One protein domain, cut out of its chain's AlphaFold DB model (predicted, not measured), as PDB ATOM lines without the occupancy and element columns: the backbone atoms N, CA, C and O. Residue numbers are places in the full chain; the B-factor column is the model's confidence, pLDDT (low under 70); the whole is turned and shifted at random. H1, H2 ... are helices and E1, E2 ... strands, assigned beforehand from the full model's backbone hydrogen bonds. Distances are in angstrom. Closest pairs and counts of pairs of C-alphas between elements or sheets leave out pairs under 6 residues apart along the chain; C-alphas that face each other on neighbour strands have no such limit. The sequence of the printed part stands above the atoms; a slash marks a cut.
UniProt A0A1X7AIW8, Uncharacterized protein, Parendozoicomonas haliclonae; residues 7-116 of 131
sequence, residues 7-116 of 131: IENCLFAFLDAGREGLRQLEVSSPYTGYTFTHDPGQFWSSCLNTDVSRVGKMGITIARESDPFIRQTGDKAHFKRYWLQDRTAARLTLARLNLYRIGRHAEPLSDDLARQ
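AT A GLANCE: This is residues 7 to 116 of the 131 residues of an uncharacterized protein of Parendozoicomonas haliclonae (UniProt A0A1X7AIW8). A long two-stranded hairpin, E1 and E2, reaches out from a small helical body, in which H1 lies in the middle with H4 packed against it and H3 near the base of the hairpin. The hairpin's far end and H4 with the link after it make the two ends of the long axis; H5 sits near H4, and residues 28 to 47 form a long loop with no named element. The printed part has 110 residues with five named helices and two named strands, in the order H1, H2, H3, E1, E2, H4, H5; the sheet E1 - E2 is antiparallel and the class is mixed, helices and strands. The whole is compact, with a radius of gyration of the C-alphas of 14.3 A, yet elongated, spanning 47 by 28 by 23 A.

IN THESE COORDINATES: Find C-alpha 62 at (76.726, 44.402, 109.632); from there E1, residues 62 to 70, runs 24.5 A. E2, residues 76 to 84, comes back over 25.8 A. H4, residues 87 to 103, runs 24.0 A from C-alpha 87 at (84.300, 52.177, 113.162). Look earlier for H1, residues 7 to 16, 14.1 A; H2, residues 24 to 27, 5.4 A; and H3, residues 48 to 57, 14.2 A. H5, residues 111 to 116, 8.6 A, ends with C-alpha 116 at (88.598, 58.496, 104.931).

HOW THE PARTS SIT: E1 and E2 are a hairpin at 155 degrees between their directions; look at N 63 and O 83, 2.8 A apart, and N 77 and O 69, 2.8 A, both within hydrogen-bond range. Residues 22 to 23 pair antiparallel with residues 81 to 82 of E2. The closest C-alphas of H1 and E2 are those of Phe 14 and Trp 83, 6.3 A apart. H1 touches H4, closest at the C-alphas of Glu 8 and Leu 97, 5.7 A, at a steep tilt of 40 degrees, opposite ways. H1 and H3 only just touch, with 3 pairs of C-alphas within 8 A, closest at Cys 10 and Asp 51, 7.3 A; they are about perpendicular at 83 degrees. H2 and H3 only just touch, also with 3 pairs, closest at the C-alphas of Gln 24 and Leu 48, 5.6 A. H5 is close to H4 but not clearly touching, with the C-alphas of Leu 94 and Ala 114 closest at 7.1 A. H3 and H4 are apart, but only just, at 8.4 A. In H1, H3, H4 and H5 every O i to N i+4 pair is within hydrogen-bond range; H2 is too short for such a pair.

THE WHOLE: The two C-alphas farthest apart are those of Gly 74 and His 105, 48.6 A. The printed part has no cut. The link from H2 to H3, 20 residues, is long; within it, residues 34 to 35 pair antiparallel with residues 42 to 43. The mean pLDDT of the printed part is 93.4, and no printed residue is under 70.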
ATOM      1  N   ILE A   7      84.480  39.094  96.713       95.81
ATOM      2  CA  ILE A   7      84.496  39.410  98.144       95.81
ATOM      3  C   ILE A   7      85.341  40.652  98.440       95.81
ATOM      4  O   ILE A   7      84.935  41.457  99.266       95.81
ATOM      5  N   GLU A   8      86.442  40.858  97.717       95.56
ATOM      6  CA  GLU A   8      87.233  42.091  97.790       95.56
ATOM      7  C   GLU A   8      86.383  43.310  97.405       95.56
ATOM      8  O   GLU A   8      86.258  44.241  98.199       95.56
ATOM      9  N   ASN A   9      85.695  43.247  96.259       95.81
ATOM     10  CA  ASN A   9      84.790  44.312  95.814       95.81
ATOM     11  C   ASN A   9      83.621  44.528  96.782       95.81
ATOM     12  O   ASN A   9      83.191  45.657  96.979       95.81
ATOM     13  N   CYS A  10      83.117  43.466  97.415       96.62
ATOM     14  CA  CYS A  10      82.060  43.569  98.418       96.62
ATOM     15  C   CYS A  10      82.532  44.316  99.674       96.62
ATOM     16  O   CYS A  10      81.825  45.198 100.157       96.62
ATOM     17  N   LEU A  11      83.720  43.984 100.192       97.62
ATOM     18  CA  LEU A  11      84.303  44.663 101.353       97.62
ATOM     19  C   LEU A  11      84.554  46.139 101.046       97.62
ATOM     20  O   LEU A  11      84.236  46.996 101.868       97.62
ATOM     21  N   PHE A  12      85.080  46.430  99.855       97.38
ATOM     22  CA  PHE A  12      85.308  47.805  99.443       97.38
ATOM     23  C   PHE A  12      83.990  48.565  99.266       97.38
ATOM     24  O   PHE A  12      83.856  49.649  99.810       97.38
ATOM     25  N   ALA A  13      82.975  47.974  98.633       97.12
ATOM     26  CA  ALA A  13      81.675  48.626  98.461       97.12
ATOM     27  C   ALA A  13      81.017  48.976  99.805       97.12
ATOM     28  O   ALA A  13      80.412  50.032  99.932       97.12
ATOM     29  N   PHE A  14      81.151  48.125 100.829       97.38
ATOM     30  CA  PHE A  14      80.643  48.443 102.169       97.38
ATOM     31  C   PHE A  14      81.409  49.566 102.866       97.38
ATOM     32  O   PHE A  14      80.812  50.281 103.666       97.38
ATOM     33  N   LEU A  15      82.711  49.698 102.603       97.56
ATOM     34  CA  LEU A  15      83.492  50.834 103.081       97.56
ATOM     35  C   LEU A  15      83.092  52.100 102.324       97.56
ATOM     36  O   LEU A  15      82.731  53.076 102.957       97.56
ATOM     37  N   ASP A  16      83.101  52.070 100.994       97.31
ATOM     38  CA  ASP A  16      82.827  53.220 100.126       97.31
ATOM     39  C   ASP A  16      81.402  53.767 100.320       97.31
ATOM     40  O   ASP A  16      81.216  54.974 100.429       97.31
ATOM     41  N   ALA A  17      80.404  52.891 100.494       95.94
ATOM     42  CA  ALA A  17      79.011  53.292 100.720       95.94
ATOM     43  C   ALA A  17      78.752  53.874 102.119       95.94
ATOM     44  O   ALA A  17      77.660  54.381 102.392       95.94
ATOM     45  N   GLY A  18      79.710  53.753 103.038       95.69
ATOM     46  CA  GLY A  18      79.606  54.355 104.356       95.69
ATOM     47  C   GLY A  18      78.358  53.938 105.133       95.69
ATOM     48  O   GLY A  18      77.933  52.778 105.158       95.69
ATOM     49  N   ARG A  19      77.751  54.936 105.779       94.38
ATOM     50  CA  ARG A  19      76.492  54.805 106.525       94.38
ATOM     51  C   ARG A  19      75.252  54.783 105.636       94.38
ATOM     52  O   ARG A  19      74.207  54.359 106.121       94.38
ATOM     53  N   GLU A  20      75.354  55.206 104.377       94.88
ATOM     54  CA  GLU A  20      74.264  55.022 103.416       94.88
ATOM     55  C   GLU A  20      74.073  53.531 103.133       94.88
ATOM     56  O   GLU A  20      72.945  53.047 103.045       94.88
ATOM     57  N   GLY A  21      75.168  52.774 103.078       95.31
ATOM     58  CA  GLY A  21      75.126  51.332 102.916       95.31
ATOM     59  C   GLY A  21      74.597  50.888 101.554       95.31
ATOM     60  O   GLY A  21      74.439  51.673 100.625       95.31
ATOM     61  N   LEU A  22      74.316  49.593 101.444       96.31
ATOM     62  CA  LEU A  22      73.960  48.936 100.192       96.31
ATOM     63  C   LEU A  22      72.597  48.254 100.279       96.31
ATOM     64  O   LEU A  22      72.257  47.596 101.271       96.31
ATOM     65  N   ARG A  23      71.850  48.331  99.182       94.69
ATOM     66  CA  ARG A  23      70.637  47.557  98.916       94.69
ATOM     67  C   ARG A  23      70.835  46.607  97.755       94.69
ATOM     68  O   ARG A  23      71.606  46.853  96.836       94.69
ATOM     69  N   GLN A  24      70.017  45.556  97.732       93.38
ATOM     70  CA  GLN A  24      70.018  44.587  96.635       93.38
ATOM     71  C   GLN A  24      69.826  45.243  95.258       93.38
ATOM     72  O   GLN A  24      70.463  44.807  94.308       93.38
ATOM     73  N   LEU A  25      68.973  46.266  95.137       90.38
ATOM     74  CA  LEU A  25      68.718  46.942  93.859       90.38
ATOM     75  C   LEU A  25      69.974  47.615  93.298       90.38
ATOM     76  O   LEU A  25      70.262  47.451  92.115       90.38
ATOM     77  N   GLU A  26      70.737  48.292  94.153       90.94
ATOM     78  CA  GLU A  26      71.946  49.040  93.781       90.94
ATOM     79  C   GLU A  26      73.042  48.109  93.260       90.94
ATOM     80  O   GLU A  26      73.802  48.484  92.383       90.94
ATOM     81  N   VAL A  27      73.077  46.859  93.728       93.00
ATOM     82  CA  VAL A  27      74.091  45.877  93.315       93.00
ATOM     83  C   VAL A  27      73.551  44.794  92.378       93.00
ATOM     84  O   VAL A  27      74.280  43.878  92.032       93.00
ATOM     85  N   SER A  28      72.289  44.838  91.948       91.06
ATOM     86  CA  SER A  28      71.624  43.679  91.313       91.06
ATOM     87  C   SER A  28      72.075  43.323  89.892       91.06
ATOM     88  O   SER A  28      71.699  42.260  89.396       91.06
ATOM     89  N   SER A  29      72.864  44.171  89.231       87.06
ATOM     90  CA  SER A  29      73.221  44.014  87.818       87.06
ATOM     91  C   SER A  29      74.733  44.093  87.602       87.06
ATOM     92  O   SER A  29      75.361  45.003  88.144       87.06
ATOM     93  N   PRO A  30      75.315  43.202  86.777       80.38
ATOM     94  CA  PRO A  30      76.735  43.237  86.432       80.38
ATOM     95  C   PRO A  30      77.130  44.413  85.527       80.38
ATOM     96  O   PRO A  30      78.319  44.643  85.353       80.38
ATOM     97  N   TYR A  31      76.163  45.130  84.939       79.44
ATOM     98  CA  TYR A  31      76.425  46.258  84.032       79.44
ATOM     99  C   TYR A  31      76.345  47.626  84.713       79.44
ATOM    100  O   TYR A  31      76.925  48.593  84.226       79.44
ATOM    101  N   THR A  32      75.552  47.726  85.782       83.06
ATOM    102  CA  THR A  32      75.356  48.988  86.505       83.06
ATOM    103  C   THR A  32      76.045  48.945  87.859       83.06
ATOM    104  O   THR A  32      76.825  49.843  88.149       83.06
ATOM    105  N   GLY A  33      75.787  47.893  88.648       88.50
ATOM    106  CA  GLY A  33      76.377  47.668  89.967       88.50
ATOM    107  C   GLY A  33      76.350  48.871  90.918       88.50
ATOM    108  O   GLY A  33      75.795  49.935  90.648       88.50
ATOM    109  N   TYR A  34      76.999  48.690  92.061       92.00
ATOM    110  CA  TYR A  34      77.464  49.795  92.875       92.00
ATOM    111  C   TYR A  34      78.733  50.352  92.235       92.00
ATOM    112  O   TYR A  34      79.687  49.601  92.027       92.00
ATOM    113  N   THR A  35      78.731  51.642  91.908       92.06
ATOM    114  CA  THR A  35      79.905  52.337  91.372       92.06
ATOM    115  C   THR A  35      80.695  52.919  92.532       92.06
ATOM    116  O   THR A  35      80.131  53.639  93.351       92.06
ATOM    117  N   PHE A  36      81.982  52.598  92.594       91.19
ATOM    118  CA  PHE A  36      82.867  53.129  93.623       91.19
ATOM    119  C   PHE A  36      83.174  54.610  93.382       91.19
ATOM    120  O   PHE A  36      83.332  55.056  92.243       91.19
ATOM    121  N   THR A  37      83.333  55.349  94.471       89.38
ATOM    122  CA  THR A  37      83.684  56.772  94.468       89.38
ATOM    123  C   THR A  37      85.191  56.974  94.322       89.38
ATOM    124  O   THR A  37      85.636  57.901  93.645       89.38
ATOM    125  N   HIS A  38      85.982  56.099  94.947       81.69
ATOM    126  CA  HIS A  38      87.429  56.281  95.092       81.69
ATOM    127  C   HIS A  38      88.297  55.379  94.197       81.69
ATOM    128  O   HIS A  38      89.508  55.584  94.141       81.69
ATOM    129  N   ASP A  39      87.719  54.396  93.502       80.69
ATOM    130  CA  ASP A  39      88.461  53.451  92.654       80.69
ATOM    131  C   ASP A  39      87.633  53.053  91.425       80.69
ATOM    132  O   ASP A  39      86.530  52.546  91.590       80.69
ATOM    133  N   PRO A  40      88.096  53.255  90.183       78.56
ATOM    134  CA  PRO A  40      87.320  52.889  89.004       78.56
ATOM    135  C   PRO A  40      86.915  51.407  88.995       78.56
ATOM    136  O   PRO A  40      87.749  50.507  88.916       78.56
ATOM    137  N   GLY A  41      85.610  51.142  89.024       83.44
ATOM    138  CA  GLY A  41      85.077  49.785  88.992       83.44
ATOM    139  C   GLY A  41      83.636  49.708  89.480       83.44
ATOM    140  O   GLY A  41      83.018  50.716  89.826       83.44
ATOM    141  N   GLN A  42      83.101  48.487  89.498       90.38
ATOM    142  CA  GLN A  42      81.756  48.220  89.993       90.38
ATOM    143  C   GLN A  42      81.718  46.961  90.857       90.38
ATOM    144  O   GLN A  42      82.369  45.950  90.570       90.38
ATOM    145  N   PHE A  43      80.883  46.997  91.892       93.50
ATOM    146  CA  PHE A  43      80.482  45.813  92.634       93.50
ATOM    147  C   PHE A  43      79.061  45.401  92.256       93.50
ATOM    148  O   PHE A  43      78.120  46.179  92.378       93.50
ATOM    149  N   TRP A  44      78.884  44.141  91.866       94.56
ATOM    150  CA  TRP A  44      77.565  43.567  91.640       94.56
ATOM    151  C   TRP A  44      77.361  42.295  92.466       94.56
ATOM    152  O   TRP A  44      78.282  41.528  92.765       94.56
ATOM    153  N   SER A  45      76.107  42.045  92.817       94.12
ATOM    154  CA  SER A  45      75.647  40.847  93.483       94.12
ATOM    155  C   SER A  45      74.205  40.511  93.129       94.12
ATOM    156  O   SER A  45      73.288  41.296  93.352       94.12
ATOM    157  N   SER A  46      73.984  39.269  92.704       91.50
ATOM    158  CA  SER A  46      72.646  38.689  92.564       91.50
ATOM    159  C   SER A  46      71.939  38.438  93.902       91.50
ATOM    160  O   SER A  46      70.717  38.324  93.932       91.50
ATOM    161  N   CYS A  47      72.684  38.325  95.008       92.19
ATOM    162  CA  CYS A  47      72.136  38.062  96.338       92.19
ATOM    163  C   CYS A  47      73.025  38.678  97.427       92.19
ATOM    164  O   CYS A  47      73.850  38.005  98.052       92.19
ATOM    165  N   LEU A  48      72.812  39.965  97.689       94.19
ATOM    166  CA  LEU A  48      73.531  40.757  98.681       94.19
ATOM    167  C   LEU A  48      73.424  40.152 100.085       94.19
ATOM    168  O   LEU A  48      74.387  40.179 100.836       94.19
ATOM    169  N   ASN A  49      72.296  39.525 100.434       94.50
ATOM    170  CA  ASN A  49      72.146  38.852 101.728       94.50
ATOM    171  C   ASN A  49      73.152  37.692 101.909       94.50
ATOM    172  O   ASN A  49      73.675  37.470 103.003       94.50
ATOM    173  N   THR A  50      73.472  36.972 100.828       95.75
ATOM    174  CA  THR A  50      74.502  35.920 100.866       95.75
ATOM    175  C   THR A  50      75.883  36.521 101.098       95.75
ATOM    176  O   THR A  50      76.652  35.987 101.896       95.75
ATOM    177  N   ASP A  51      76.196  37.640 100.443       96.12
ATOM    178  CA  ASP A  51      77.479  38.315 100.637       96.12
ATOM    179  C   ASP A  51      77.587  38.914 102.047       96.12
ATOM    180  O   ASP A  51      78.582  38.675 102.724       96.12
ATOM    181  N   VAL A  52      76.530  39.553 102.560       96.44
ATOM    182  CA  VAL A  52      76.434  40.015 103.958       96.44
ATOM    183  C   VAL A  52      76.673  38.870 104.935       96.44
ATOM    184  O   VAL A  52      77.437  39.009 105.886       96.44
ATOM    185  N   SER A  53      76.071  37.704 104.689       96.56
ATOM    186  CA  SER A  53      76.278  36.523 105.534       96.56
ATOM    187  C   SER A  53      77.731  36.034 105.497       96.56
ATOM    188  O   SER A  53      78.249  35.572 106.512       96.56
ATOM    189  N   ARG A  54      78.410  36.132 104.347       96.19
ATOM    190  CA  ARG A  54      79.841  35.802 104.220       96.19
ATOM    191  C   ARG A  54      80.716  36.804 104.966       96.19
ATOM    192  O   ARG A  54      81.611  36.375 105.683       96.19
ATOM    193  N   VAL A  55      80.425  38.098 104.845       96.56
ATOM    194  CA  VAL A  55      81.116  39.169 105.577       96.56
ATOM    195  C   VAL A  55      80.929  38.991 107.090       96.56
ATOM    196  O   VAL A  55      81.905  39.011 107.837       96.56
ATOM    197  N   GLY A  56      79.716  38.666 107.545       96.00
ATOM    198  CA  GLY A  56      79.439  38.350 108.950       96.00
ATOM    199  C   GLY A  56      80.252  37.167 109.487       96.00
ATOM    200  O   GLY A  56      80.774  37.226 110.598       96.00
ATOM    201  N   LYS A  57      80.462  36.116 108.680       96.69
ATOM    202  CA  LYS A  57      81.332  34.977 109.046       96.69
ATOM    203  C   LYS A  57      82.806  35.364 109.227       96.69
ATOM    204  O   LYS A  57      83.549  34.598 109.832       96.69
ATOM    205  N   MET A  58      83.234  36.530 108.741       95.62
ATOM    206  CA  MET A  58      84.584  37.065 108.967       95.62
ATOM    207  C   MET A  58      84.727  37.807 110.306       95.62
ATOM    208  O   MET A  58      85.816  38.309 110.594       95.62
ATOM    209  N   GLY A  59      83.651  37.885 111.099       96.19
ATOM    210  CA  GLY A  59      83.588  38.635 112.355       96.19
ATOM    211  C   GLY A  59      83.205  40.107 112.184       96.19
ATOM    212  O   GLY A  59      83.301  40.868 113.139       96.19
ATOM    213  N   ILE A  60      82.795  40.524 110.982       97.69
ATOM    214  CA  ILE A  60      82.415  41.911 110.690       97.69
ATOM    215  C   ILE A  60      80.934  42.111 111.027       97.69
ATOM    216  O   ILE A  60      80.063  41.448 110.461       97.69
ATOM    217  N   THR A  61      80.640  43.054 111.923       97.44
ATOM    218  CA  THR A  61      79.261  43.374 112.312       97.44
ATOM    219  C   THR A  61      78.593  44.257 111.259       97.44
ATOM    220  O   THR A  61      78.985  45.405 111.043       97.44
ATOM    221  N   ILE A  62      77.549  43.714 110.630       97.06
ATOM    222  CA  ILE A  62      76.726  44.402 109.632       97.06
ATOM    223  C   ILE A  62      75.393  44.799 110.258       97.06
ATOM    224  O   ILE A  62      74.609  43.945 110.684       97.06
ATOM    225  N   ALA A  63      75.131  46.099 110.275       96.75
ATOM    226  CA  ALA A  63      73.836  46.658 110.602       96.75
ATOM    227  C   ALA A  63      72.861  46.449 109.439       96.75
ATOM    228  O   ALA A  63      73.261  46.331 108.277       96.75
ATOM    229  N   ARG A  64      71.567  46.401 109.752       96.12
ATOM    230  CA  ARG A  64      70.524  46.274 108.737       96.12
ATOM    231  C   ARG A  64      69.221  46.912 109.175       96.12
ATOM    232  O   ARG A  64      68.815  46.751 110.324       96.12
ATOM    233  N   GLU A  65      68.514  47.499 108.222       95.38
ATOM    234  CA  GLU A  65      67.141  47.965 108.405       95.38
ATOM    235  C   GLU A  65      66.274  47.632 107.193       95.38
ATOM    236  O   GLU A  65      66.774  47.332 106.105       95.38
ATOM    237  N   SER A  66      64.957  47.645 107.400       92.44
ATOM    238  CA  SER A  66      64.001  47.564 106.299       92.44
ATOM    239  C   SER A  66      63.992  48.894 105.554       92.44
ATOM    240  O   SER A  66      63.676  49.917 106.150       92.44
ATOM    241  N   ASP A  67      64.241  48.856 104.249       89.75
ATOM    242  CA  ASP A  67      64.143  50.007 103.352       89.75
ATOM    243  C   ASP A  67      63.023  49.733 102.325       89.75
ATOM    244  O   ASP A  67      63.223  48.973 101.365       89.75
ATOM    245  N   PRO A  68      61.795  50.226 102.574       88.69
ATOM    246  CA  PRO A  68      60.680  50.048 101.658       88.69
ATOM    247  C   PRO A  68      60.885  50.890 100.394       88.69
ATOM    248  O   PRO A  68      61.013  52.109 100.440       88.69
ATOM    249  N   PHE A  69      60.832  50.235  99.242       85.06
ATOM    250  CA  PHE A  69      60.927  50.861  97.933       85.06
ATOM    251  C   PHE A  69      59.558  50.880  97.260       85.06
ATOM    252  O   PHE A  69      58.911  49.840  97.120       85.06
ATOM    253  N   ILE A  70      59.125  52.057  96.817       86.81
ATOM    254  CA  ILE A  70      57.891  52.214  96.049       86.81
ATOM    255  C   ILE A  70      58.257  52.172  94.568       86.81
ATOM    256  O   ILE A  70      59.046  52.984  94.086       86.81
ATOM    257  N   ARG A  71      57.700  51.203  93.843       81.69
ATOM    258  CA  ARG A  71      57.860  51.099  92.393       81.69
ATOM    259  C   ARG A  71      57.105  52.229  91.703       81.69
ATOM    260  O   ARG A  71      56.130  52.750  92.234       81.69
ATOM    261  N   GLN A  72      57.485  52.535  90.464       80.75
ATOM    262  CA  GLN A  72      56.758  53.507  89.634       80.75
ATOM    263  C   GLN A  72      55.275  53.139  89.442       80.75
ATOM    264  O   GLN A  72      54.445  54.022  89.272       80.75
ATOM    265  N   THR A  73      54.935  51.847  89.525       84.38
ATOM    266  CA  THR A  73      53.559  51.327  89.452       84.38
ATOM    267  C   THR A  73      52.739  51.545  90.730       84.38
ATOM    268  O   THR A  73      51.551  51.245  90.738       84.38
ATOM    269  N   GLY A  74      53.345  52.051  91.810       81.44
ATOM    270  CA  GLY A  74      52.712  52.236  93.122       81.44
ATOM    271  C   GLY A  74      52.883  51.052  94.083       81.44
ATOM    272  O   GLY A  74      52.616  51.188  95.277       81.44
ATOM    273  N   ASP A  75      53.383  49.912  93.599       84.00
ATOM    274  CA  ASP A  75      53.606  48.725  94.426       84.00
ATOM    275  C   ASP A  75      54.771  48.915  95.405       84.00
ATOM    276  O   ASP A  75      55.827  49.453  95.055       84.00
ATOM    277  N   LYS A  76      54.615  48.402  96.629       84.50
ATOM    278  CA  LYS A  76      55.666  48.419  97.655       84.50
ATOM    279  C   LYS A  76      56.492  47.139  97.596       84.50
ATOM    280  O   LYS A  76      55.961  46.037  97.688       84.50
ATOM    281  N   ALA A  77      57.805  47.286  97.493       83.94
ATOM    282  CA  ALA A  77      58.771  46.213  97.675       83.94
ATOM    283  C   ALA A  77      59.568  46.458  98.959       83.94
ATOM    284  O   ALA A  77      59.985  47.578  99.238       83.94
ATOM    285  N   HIS A  78      59.800  45.410  99.742       84.69
ATOM    286  CA  HIS A  78      60.583  45.508 100.971       84.69
ATOM    287  C   HIS A  78      62.012  45.051 100.704       84.69
ATOM    288  O   HIS A  78      62.261  43.860 100.510       84.69
ATOM    289  N   PHE A  79      62.953  45.993 100.706       90.50
ATOM    290  CA  PHE A  79      64.374  45.681 100.680       90.50
ATOM    291  C   PHE A  79      64.967  45.801 102.076       90.50
ATOM    292  O   PHE A  79      64.353  46.315 103.010       90.50
ATOM    293  N   LYS A  80      66.183  45.286 102.219       94.56
ATOM    294  CA  LYS A  80      67.027  45.567 103.371       94.56
ATOM    295  C   LYS A  80      68.180  46.437 102.910       94.56
ATOM    296  O   LYS A  80      68.773  46.151 101.865       94.56
ATOM    297  N   ARG A  81      68.475  47.457 103.701       96.44
ATOM    298  CA  ARG A  81      69.696  48.248 103.604       96.44
ATOM    299  C   ARG A  81      70.695  47.697 104.607       96.44
ATOM    300  O   ARG A  81      70.306  47.353 105.723       96.44
ATOM    301  N   TYR A  82      71.944  47.558 104.186       97.69
ATOM    302  CA  TYR A  82      73.025  46.984 104.981       97.69
ATOM    303  C   TYR A  82      74.206  47.944 105.029       97.69
ATOM    304  O   TYR A  82      74.594  48.469 103.991       97.69
ATOM    305  N   TRP A  83      74.813  48.132 106.194       97.94
ATOM    306  CA  TRP A  83      76.010  48.963 106.356       97.94
ATOM    307  C   TRP A  83      76.900  48.413 107.470       97.94
ATOM    308  O   TRP A  83      76.461  47.596 108.284       97.94
ATOM    309  N   LEU A  84      78.162  48.844 107.521       98.12
ATOM    310  CA  LEU A  84      79.039  48.501 108.645       98.12
ATOM    311  C   LEU A  84      78.532  49.212 109.903       98.12
ATOM    312  O   LEU A  84      78.263  50.411 109.878       98.12
ATOM    313  N   GLN A  85      78.381  48.469 111.000       97.25
ATOM    314  CA  GLN A  85      77.746  48.987 112.215       97.25
ATOM    315  C   GLN A  85      78.439  50.246 112.756       97.25
ATOM    316  O   GLN A  85      77.771  51.236 113.071       97.25
ATOM    317  N   ASP A  86      79.765  50.192 112.855       97.62
ATOM    318  CA  ASP A  86      80.606  51.188 113.508       97.62
ATOM    319  C   ASP A  86      82.044  51.161 112.957       97.62
ATOM    320  O   ASP A  86      82.401  50.378 112.067       97.62
ATOM    321  N   ARG A  87      82.888  52.031 113.512       97.31
ATOM    322  CA  ARG A  87      84.300  52.177 113.162       97.31
ATOM    323  C   ARG A  87      85.126  50.921 113.441       97.31
ATOM    324  O   ARG A  87      86.114  50.680 112.749       97.31
ATOM    325  N   THR A  88      84.730  50.092 114.406       97.25
ATOM    326  CA  THR A  88      85.396  48.810 114.677       97.25
ATOM    327  C   THR A  88      85.138  47.834 113.534       97.25
ATOM    328  O   THR A  88      86.083  47.244 113.004       97.25
ATOM    329  N   ALA A  89      83.883  47.724 113.090       98.00
ATOM    330  CA  ALA A  89      83.529  46.942 111.910       98.00
ATOM    331  C   ALA A  89      84.244  47.470 110.654       98.00
ATOM    332  O   ALA A  89      84.789  46.674 109.891       98.00
ATOM    333  N   ALA A  90      84.328  48.793 110.473       98.25
ATOM    334  CA  ALA A  90      85.054  49.415 109.361       98.25
ATOM    335  C   ALA A  90      86.550  49.075 109.347       98.25
ATOM    336  O   ALA A  90      87.073  48.643 108.320       98.25
ATOM    337  N   ARG A  91      87.235  49.178 110.493       98.31
ATOM    338  CA  ARG A  91      88.653  48.797 110.617       98.31
ATOM    339  C   ARG A  91      88.880  47.323 110.288       98.31
ATOM    340  O   ARG A  91      89.835  46.996 109.586       98.31
ATOM    341  N   LEU A  92      88.000  46.435 110.755       98.12
ATOM    342  CA  LEU A  92      88.103  45.009 110.447       98.12
ATOM    343  C   LEU A  92      87.872  44.733 108.953       98.12
ATOM    344  O   LEU A  92      88.622  43.962 108.352       98.12
ATOM    345  N   THR A  93      86.881  45.383 108.342       98.38
ATOM    346  CA  THR A  93      86.620  45.308 106.897       98.38
ATOM    347  C   THR A  93      87.823  45.783 106.088       98.38
ATOM    348  O   THR A  93      88.253  45.072 105.181       98.38
ATOM    349  N   LEU A  94      88.421  46.923 106.450       98.31
ATOM    350  CA  LEU A  94      89.630  47.452 105.815       98.31
ATOM    351  C   LEU A  94      90.805  46.471 105.929       98.31
ATOM    352  O   LEU A  94      91.486  46.206 104.940       98.31
ATOM    353  N   ALA A  95      91.021  45.889 107.109       98.12
ATOM    354  CA  ALA A  95      92.071  44.894 107.304       98.12
ATOM    355  C   ALA A  95      91.860  43.670 106.395       98.12
ATOM    356  O   ALA A  95      92.796  43.220 105.735       98.12
ATOM    357  N   ARG A  96      90.623  43.158 106.292       98.00
ATOM    358  CA  ARG A  96      90.289  42.053 105.377       98.00
ATOM    359  C   ARG A  96      90.491  42.437 103.913       98.00
ATOM    360  O   ARG A  96      91.059  41.643 103.170       98.00
ATOM    361  N   LEU A  97      90.075  43.637 103.512       97.50
ATOM    362  CA  LEU A  97      90.270  44.155 102.158       97.50
ATOM    363  C   LEU A  97      91.758  44.196 101.792       97.50
ATOM    364  O   LEU A  97      92.157  43.636 100.772       97.50
ATOM    365  N   ASN A  98      92.595  44.772 102.655       97.69
ATOM    366  CA  ASN A  98      94.036  44.839 102.425       97.69
ATOM    367  C   ASN A  98      94.685  43.448 102.370       97.69
ATOM    368  O   ASN A  98      95.574  43.239 101.550       97.69
ATOM    369  N   LEU A  99      94.211  42.469 103.151       97.19
ATOM    370  CA  LEU A  99      94.677  41.081 103.032       97.19
ATOM    371  C   LEU A  99      94.377  40.477 101.650       97.19
ATOM    372  O   LEU A  99      95.243  39.812 101.086       97.19
ATOM    373  N   TYR A 100      93.191  40.722 101.082       96.31
ATOM    374  CA  TYR A 100      92.872  40.275  99.720       96.31
ATOM    375  C   TYR A 100      93.743  40.975  98.671       96.31
ATOM    376  O   TYR A 100      94.281  40.300  97.794       96.31
ATOM    377  N   ARG A 101      93.944  42.295  98.800       95.81
ATOM    378  CA  ARG A 101      94.813  43.084  97.909       95.81
ATOM    379  C   ARG A 101      96.248  42.558  97.915       95.81
ATOM    380  O   ARG A 101      96.776  42.231  96.855       95.81
ATOM    381  N   ILE A 102      96.828  42.364  99.100       96.56
ATOM    382  CA  ILE A 102      98.166  41.777  99.269       96.56
ATOM    383  C   ILE A 102      98.214  40.370  98.662       96.56
ATOM    384  O   ILE A 102      99.143  40.051  97.921       96.56
ATOM    385  N   GLY A 103      97.195  39.543  98.923       95.44
ATOM    386  CA  GLY A 103      97.102  38.178  98.400       95.44
ATOM    387  C   GLY A 103      97.102  38.092  96.871       95.44
ATOM    388  O   GLY A 103      97.552  37.090  96.324       95.44
ATOM    389  N   ARG A 104      96.656  39.145  96.173       95.06
ATOM    390  CA  ARG A 104      96.717  39.257  94.704       95.06
ATOM    391  C   ARG A 104      97.866  40.123  94.176       95.06
ATOM    392  O   ARG A 104      97.861  40.491  92.998       95.06
ATOM    393  N   HIS A 105      98.839  40.447  95.028       94.94
ATOM    394  CA  HIS A 105      99.989  41.304  94.718       94.94
ATOM    395  C   HIS A 105      99.622  42.744  94.324       94.94
ATOM    396  O   HIS A 105     100.311  43.365  93.516       94.94
ATOM    397  N   ALA A 106      98.529  43.272  94.871       94.44
ATOM    398  CA  ALA A 106      98.207  44.690  94.816       94.44
ATOM    399  C   ALA A 106      98.639  45.385  96.109       94.44
ATOM    400  O   ALA A 106      98.671  44.780  97.182       94.44
ATOM    401  N   GLU A 107      98.936  46.676  96.005       95.06
ATOM    402  CA  GLU A 107      99.245  47.491  97.175       95.06
ATOM    403  C   GLU A 107      98.008  47.630  98.075       95.06
ATOM    404  O   GLU A 107      96.885  47.744  97.558       95.06
ATOM    405  N   PRO A 108      98.176  47.638  99.409       96.44
ATOM    406  CA  PRO A 108      97.132  48.069 100.334       96.44
ATOM    407  C   PRO A 108      96.571  49.444  99.952       96.44
ATOM    408  O   PRO A 108      97.210  50.211  99.233       96.44
ATOM    409  N   LEU A 109      95.375  49.771 100.438       95.62
ATOM    410  CA  LEU A 109      94.888  51.147 100.321       95.62
ATOM    411  C   LEU A 109      95.841  52.107 101.045       95.62
ATOM    412  O   LEU A 109      96.371  51.758 102.101       95.62
ATOM    413  N   SER A 110      96.037  53.302 100.480       96.38
ATOM    414  CA  SER A 110      96.842  54.350 101.112       96.38
ATOM    415  C   SER A 110      96.249  54.755 102.459       96.38
ATOM    416  O   SER A 110      95.032  54.692 102.647       96.38
ATOM    417  N   ASP A 111      97.094  55.215 103.381       96.25
ATOM    418  CA  ASP A 111      96.662  55.608 104.727       96.25
ATOM    419  C   ASP A 111      95.578  56.696 104.700       96.25
ATOM    420  O   ASP A 111      94.630  56.646 105.484       96.25
ATOM    421  N   ASP A 112      95.665  57.642 103.762       96.62
ATOM    422  CA  ASP A 112      94.665  58.698 103.606       96.62
ATOM    423  C   ASP A 112      93.299  58.155 103.182       96.62
ATOM    424  O   ASP A 112      92.291  58.488 103.807       96.62
ATOM    425  N   LEU A 113      93.256  57.280 102.170       96.00
ATOM    426  CA  LEU A 113      92.004  56.675 101.717       96.00
ATOM    427  C   LEU A 113      91.445  55.716 102.775       96.00
ATOM    428  O   LEU A 113      90.257  55.742 103.080       96.00
ATOM    429  N   ALA A 114      92.305  54.898 103.380       97.00
ATOM    430  CA  ALA A 114      91.947  54.010 104.478       97.00
ATOM    431  C   ALA A 114      91.298  54.776 105.640       97.00
ATOM    432  O   ALA A 114      90.268  54.355 106.169       97.00
ATOM    433  N   ARG A 115      91.877  55.922 106.009       97.25
ATOM    434  CA  ARG A 115      91.345  56.807 107.042       97.25
ATOM    435  C   ARG A 115      89.989  57.386 106.645       97.25
ATOM    436  O   ARG A 115      89.044  57.233 107.413       97.25
ATOM    437  N   GLN A 116      89.868  57.960 105.445       96.12
ATOM    438  CA  GLN A 116      88.598  58.496 104.931       96.12
ATOM    439  C   GLN A 116      87.480  57.444 104.969       96.12
ATOM    440  O   GLN A 116      86.399  57.696 105.502       96.12
TER     441      GLN A 116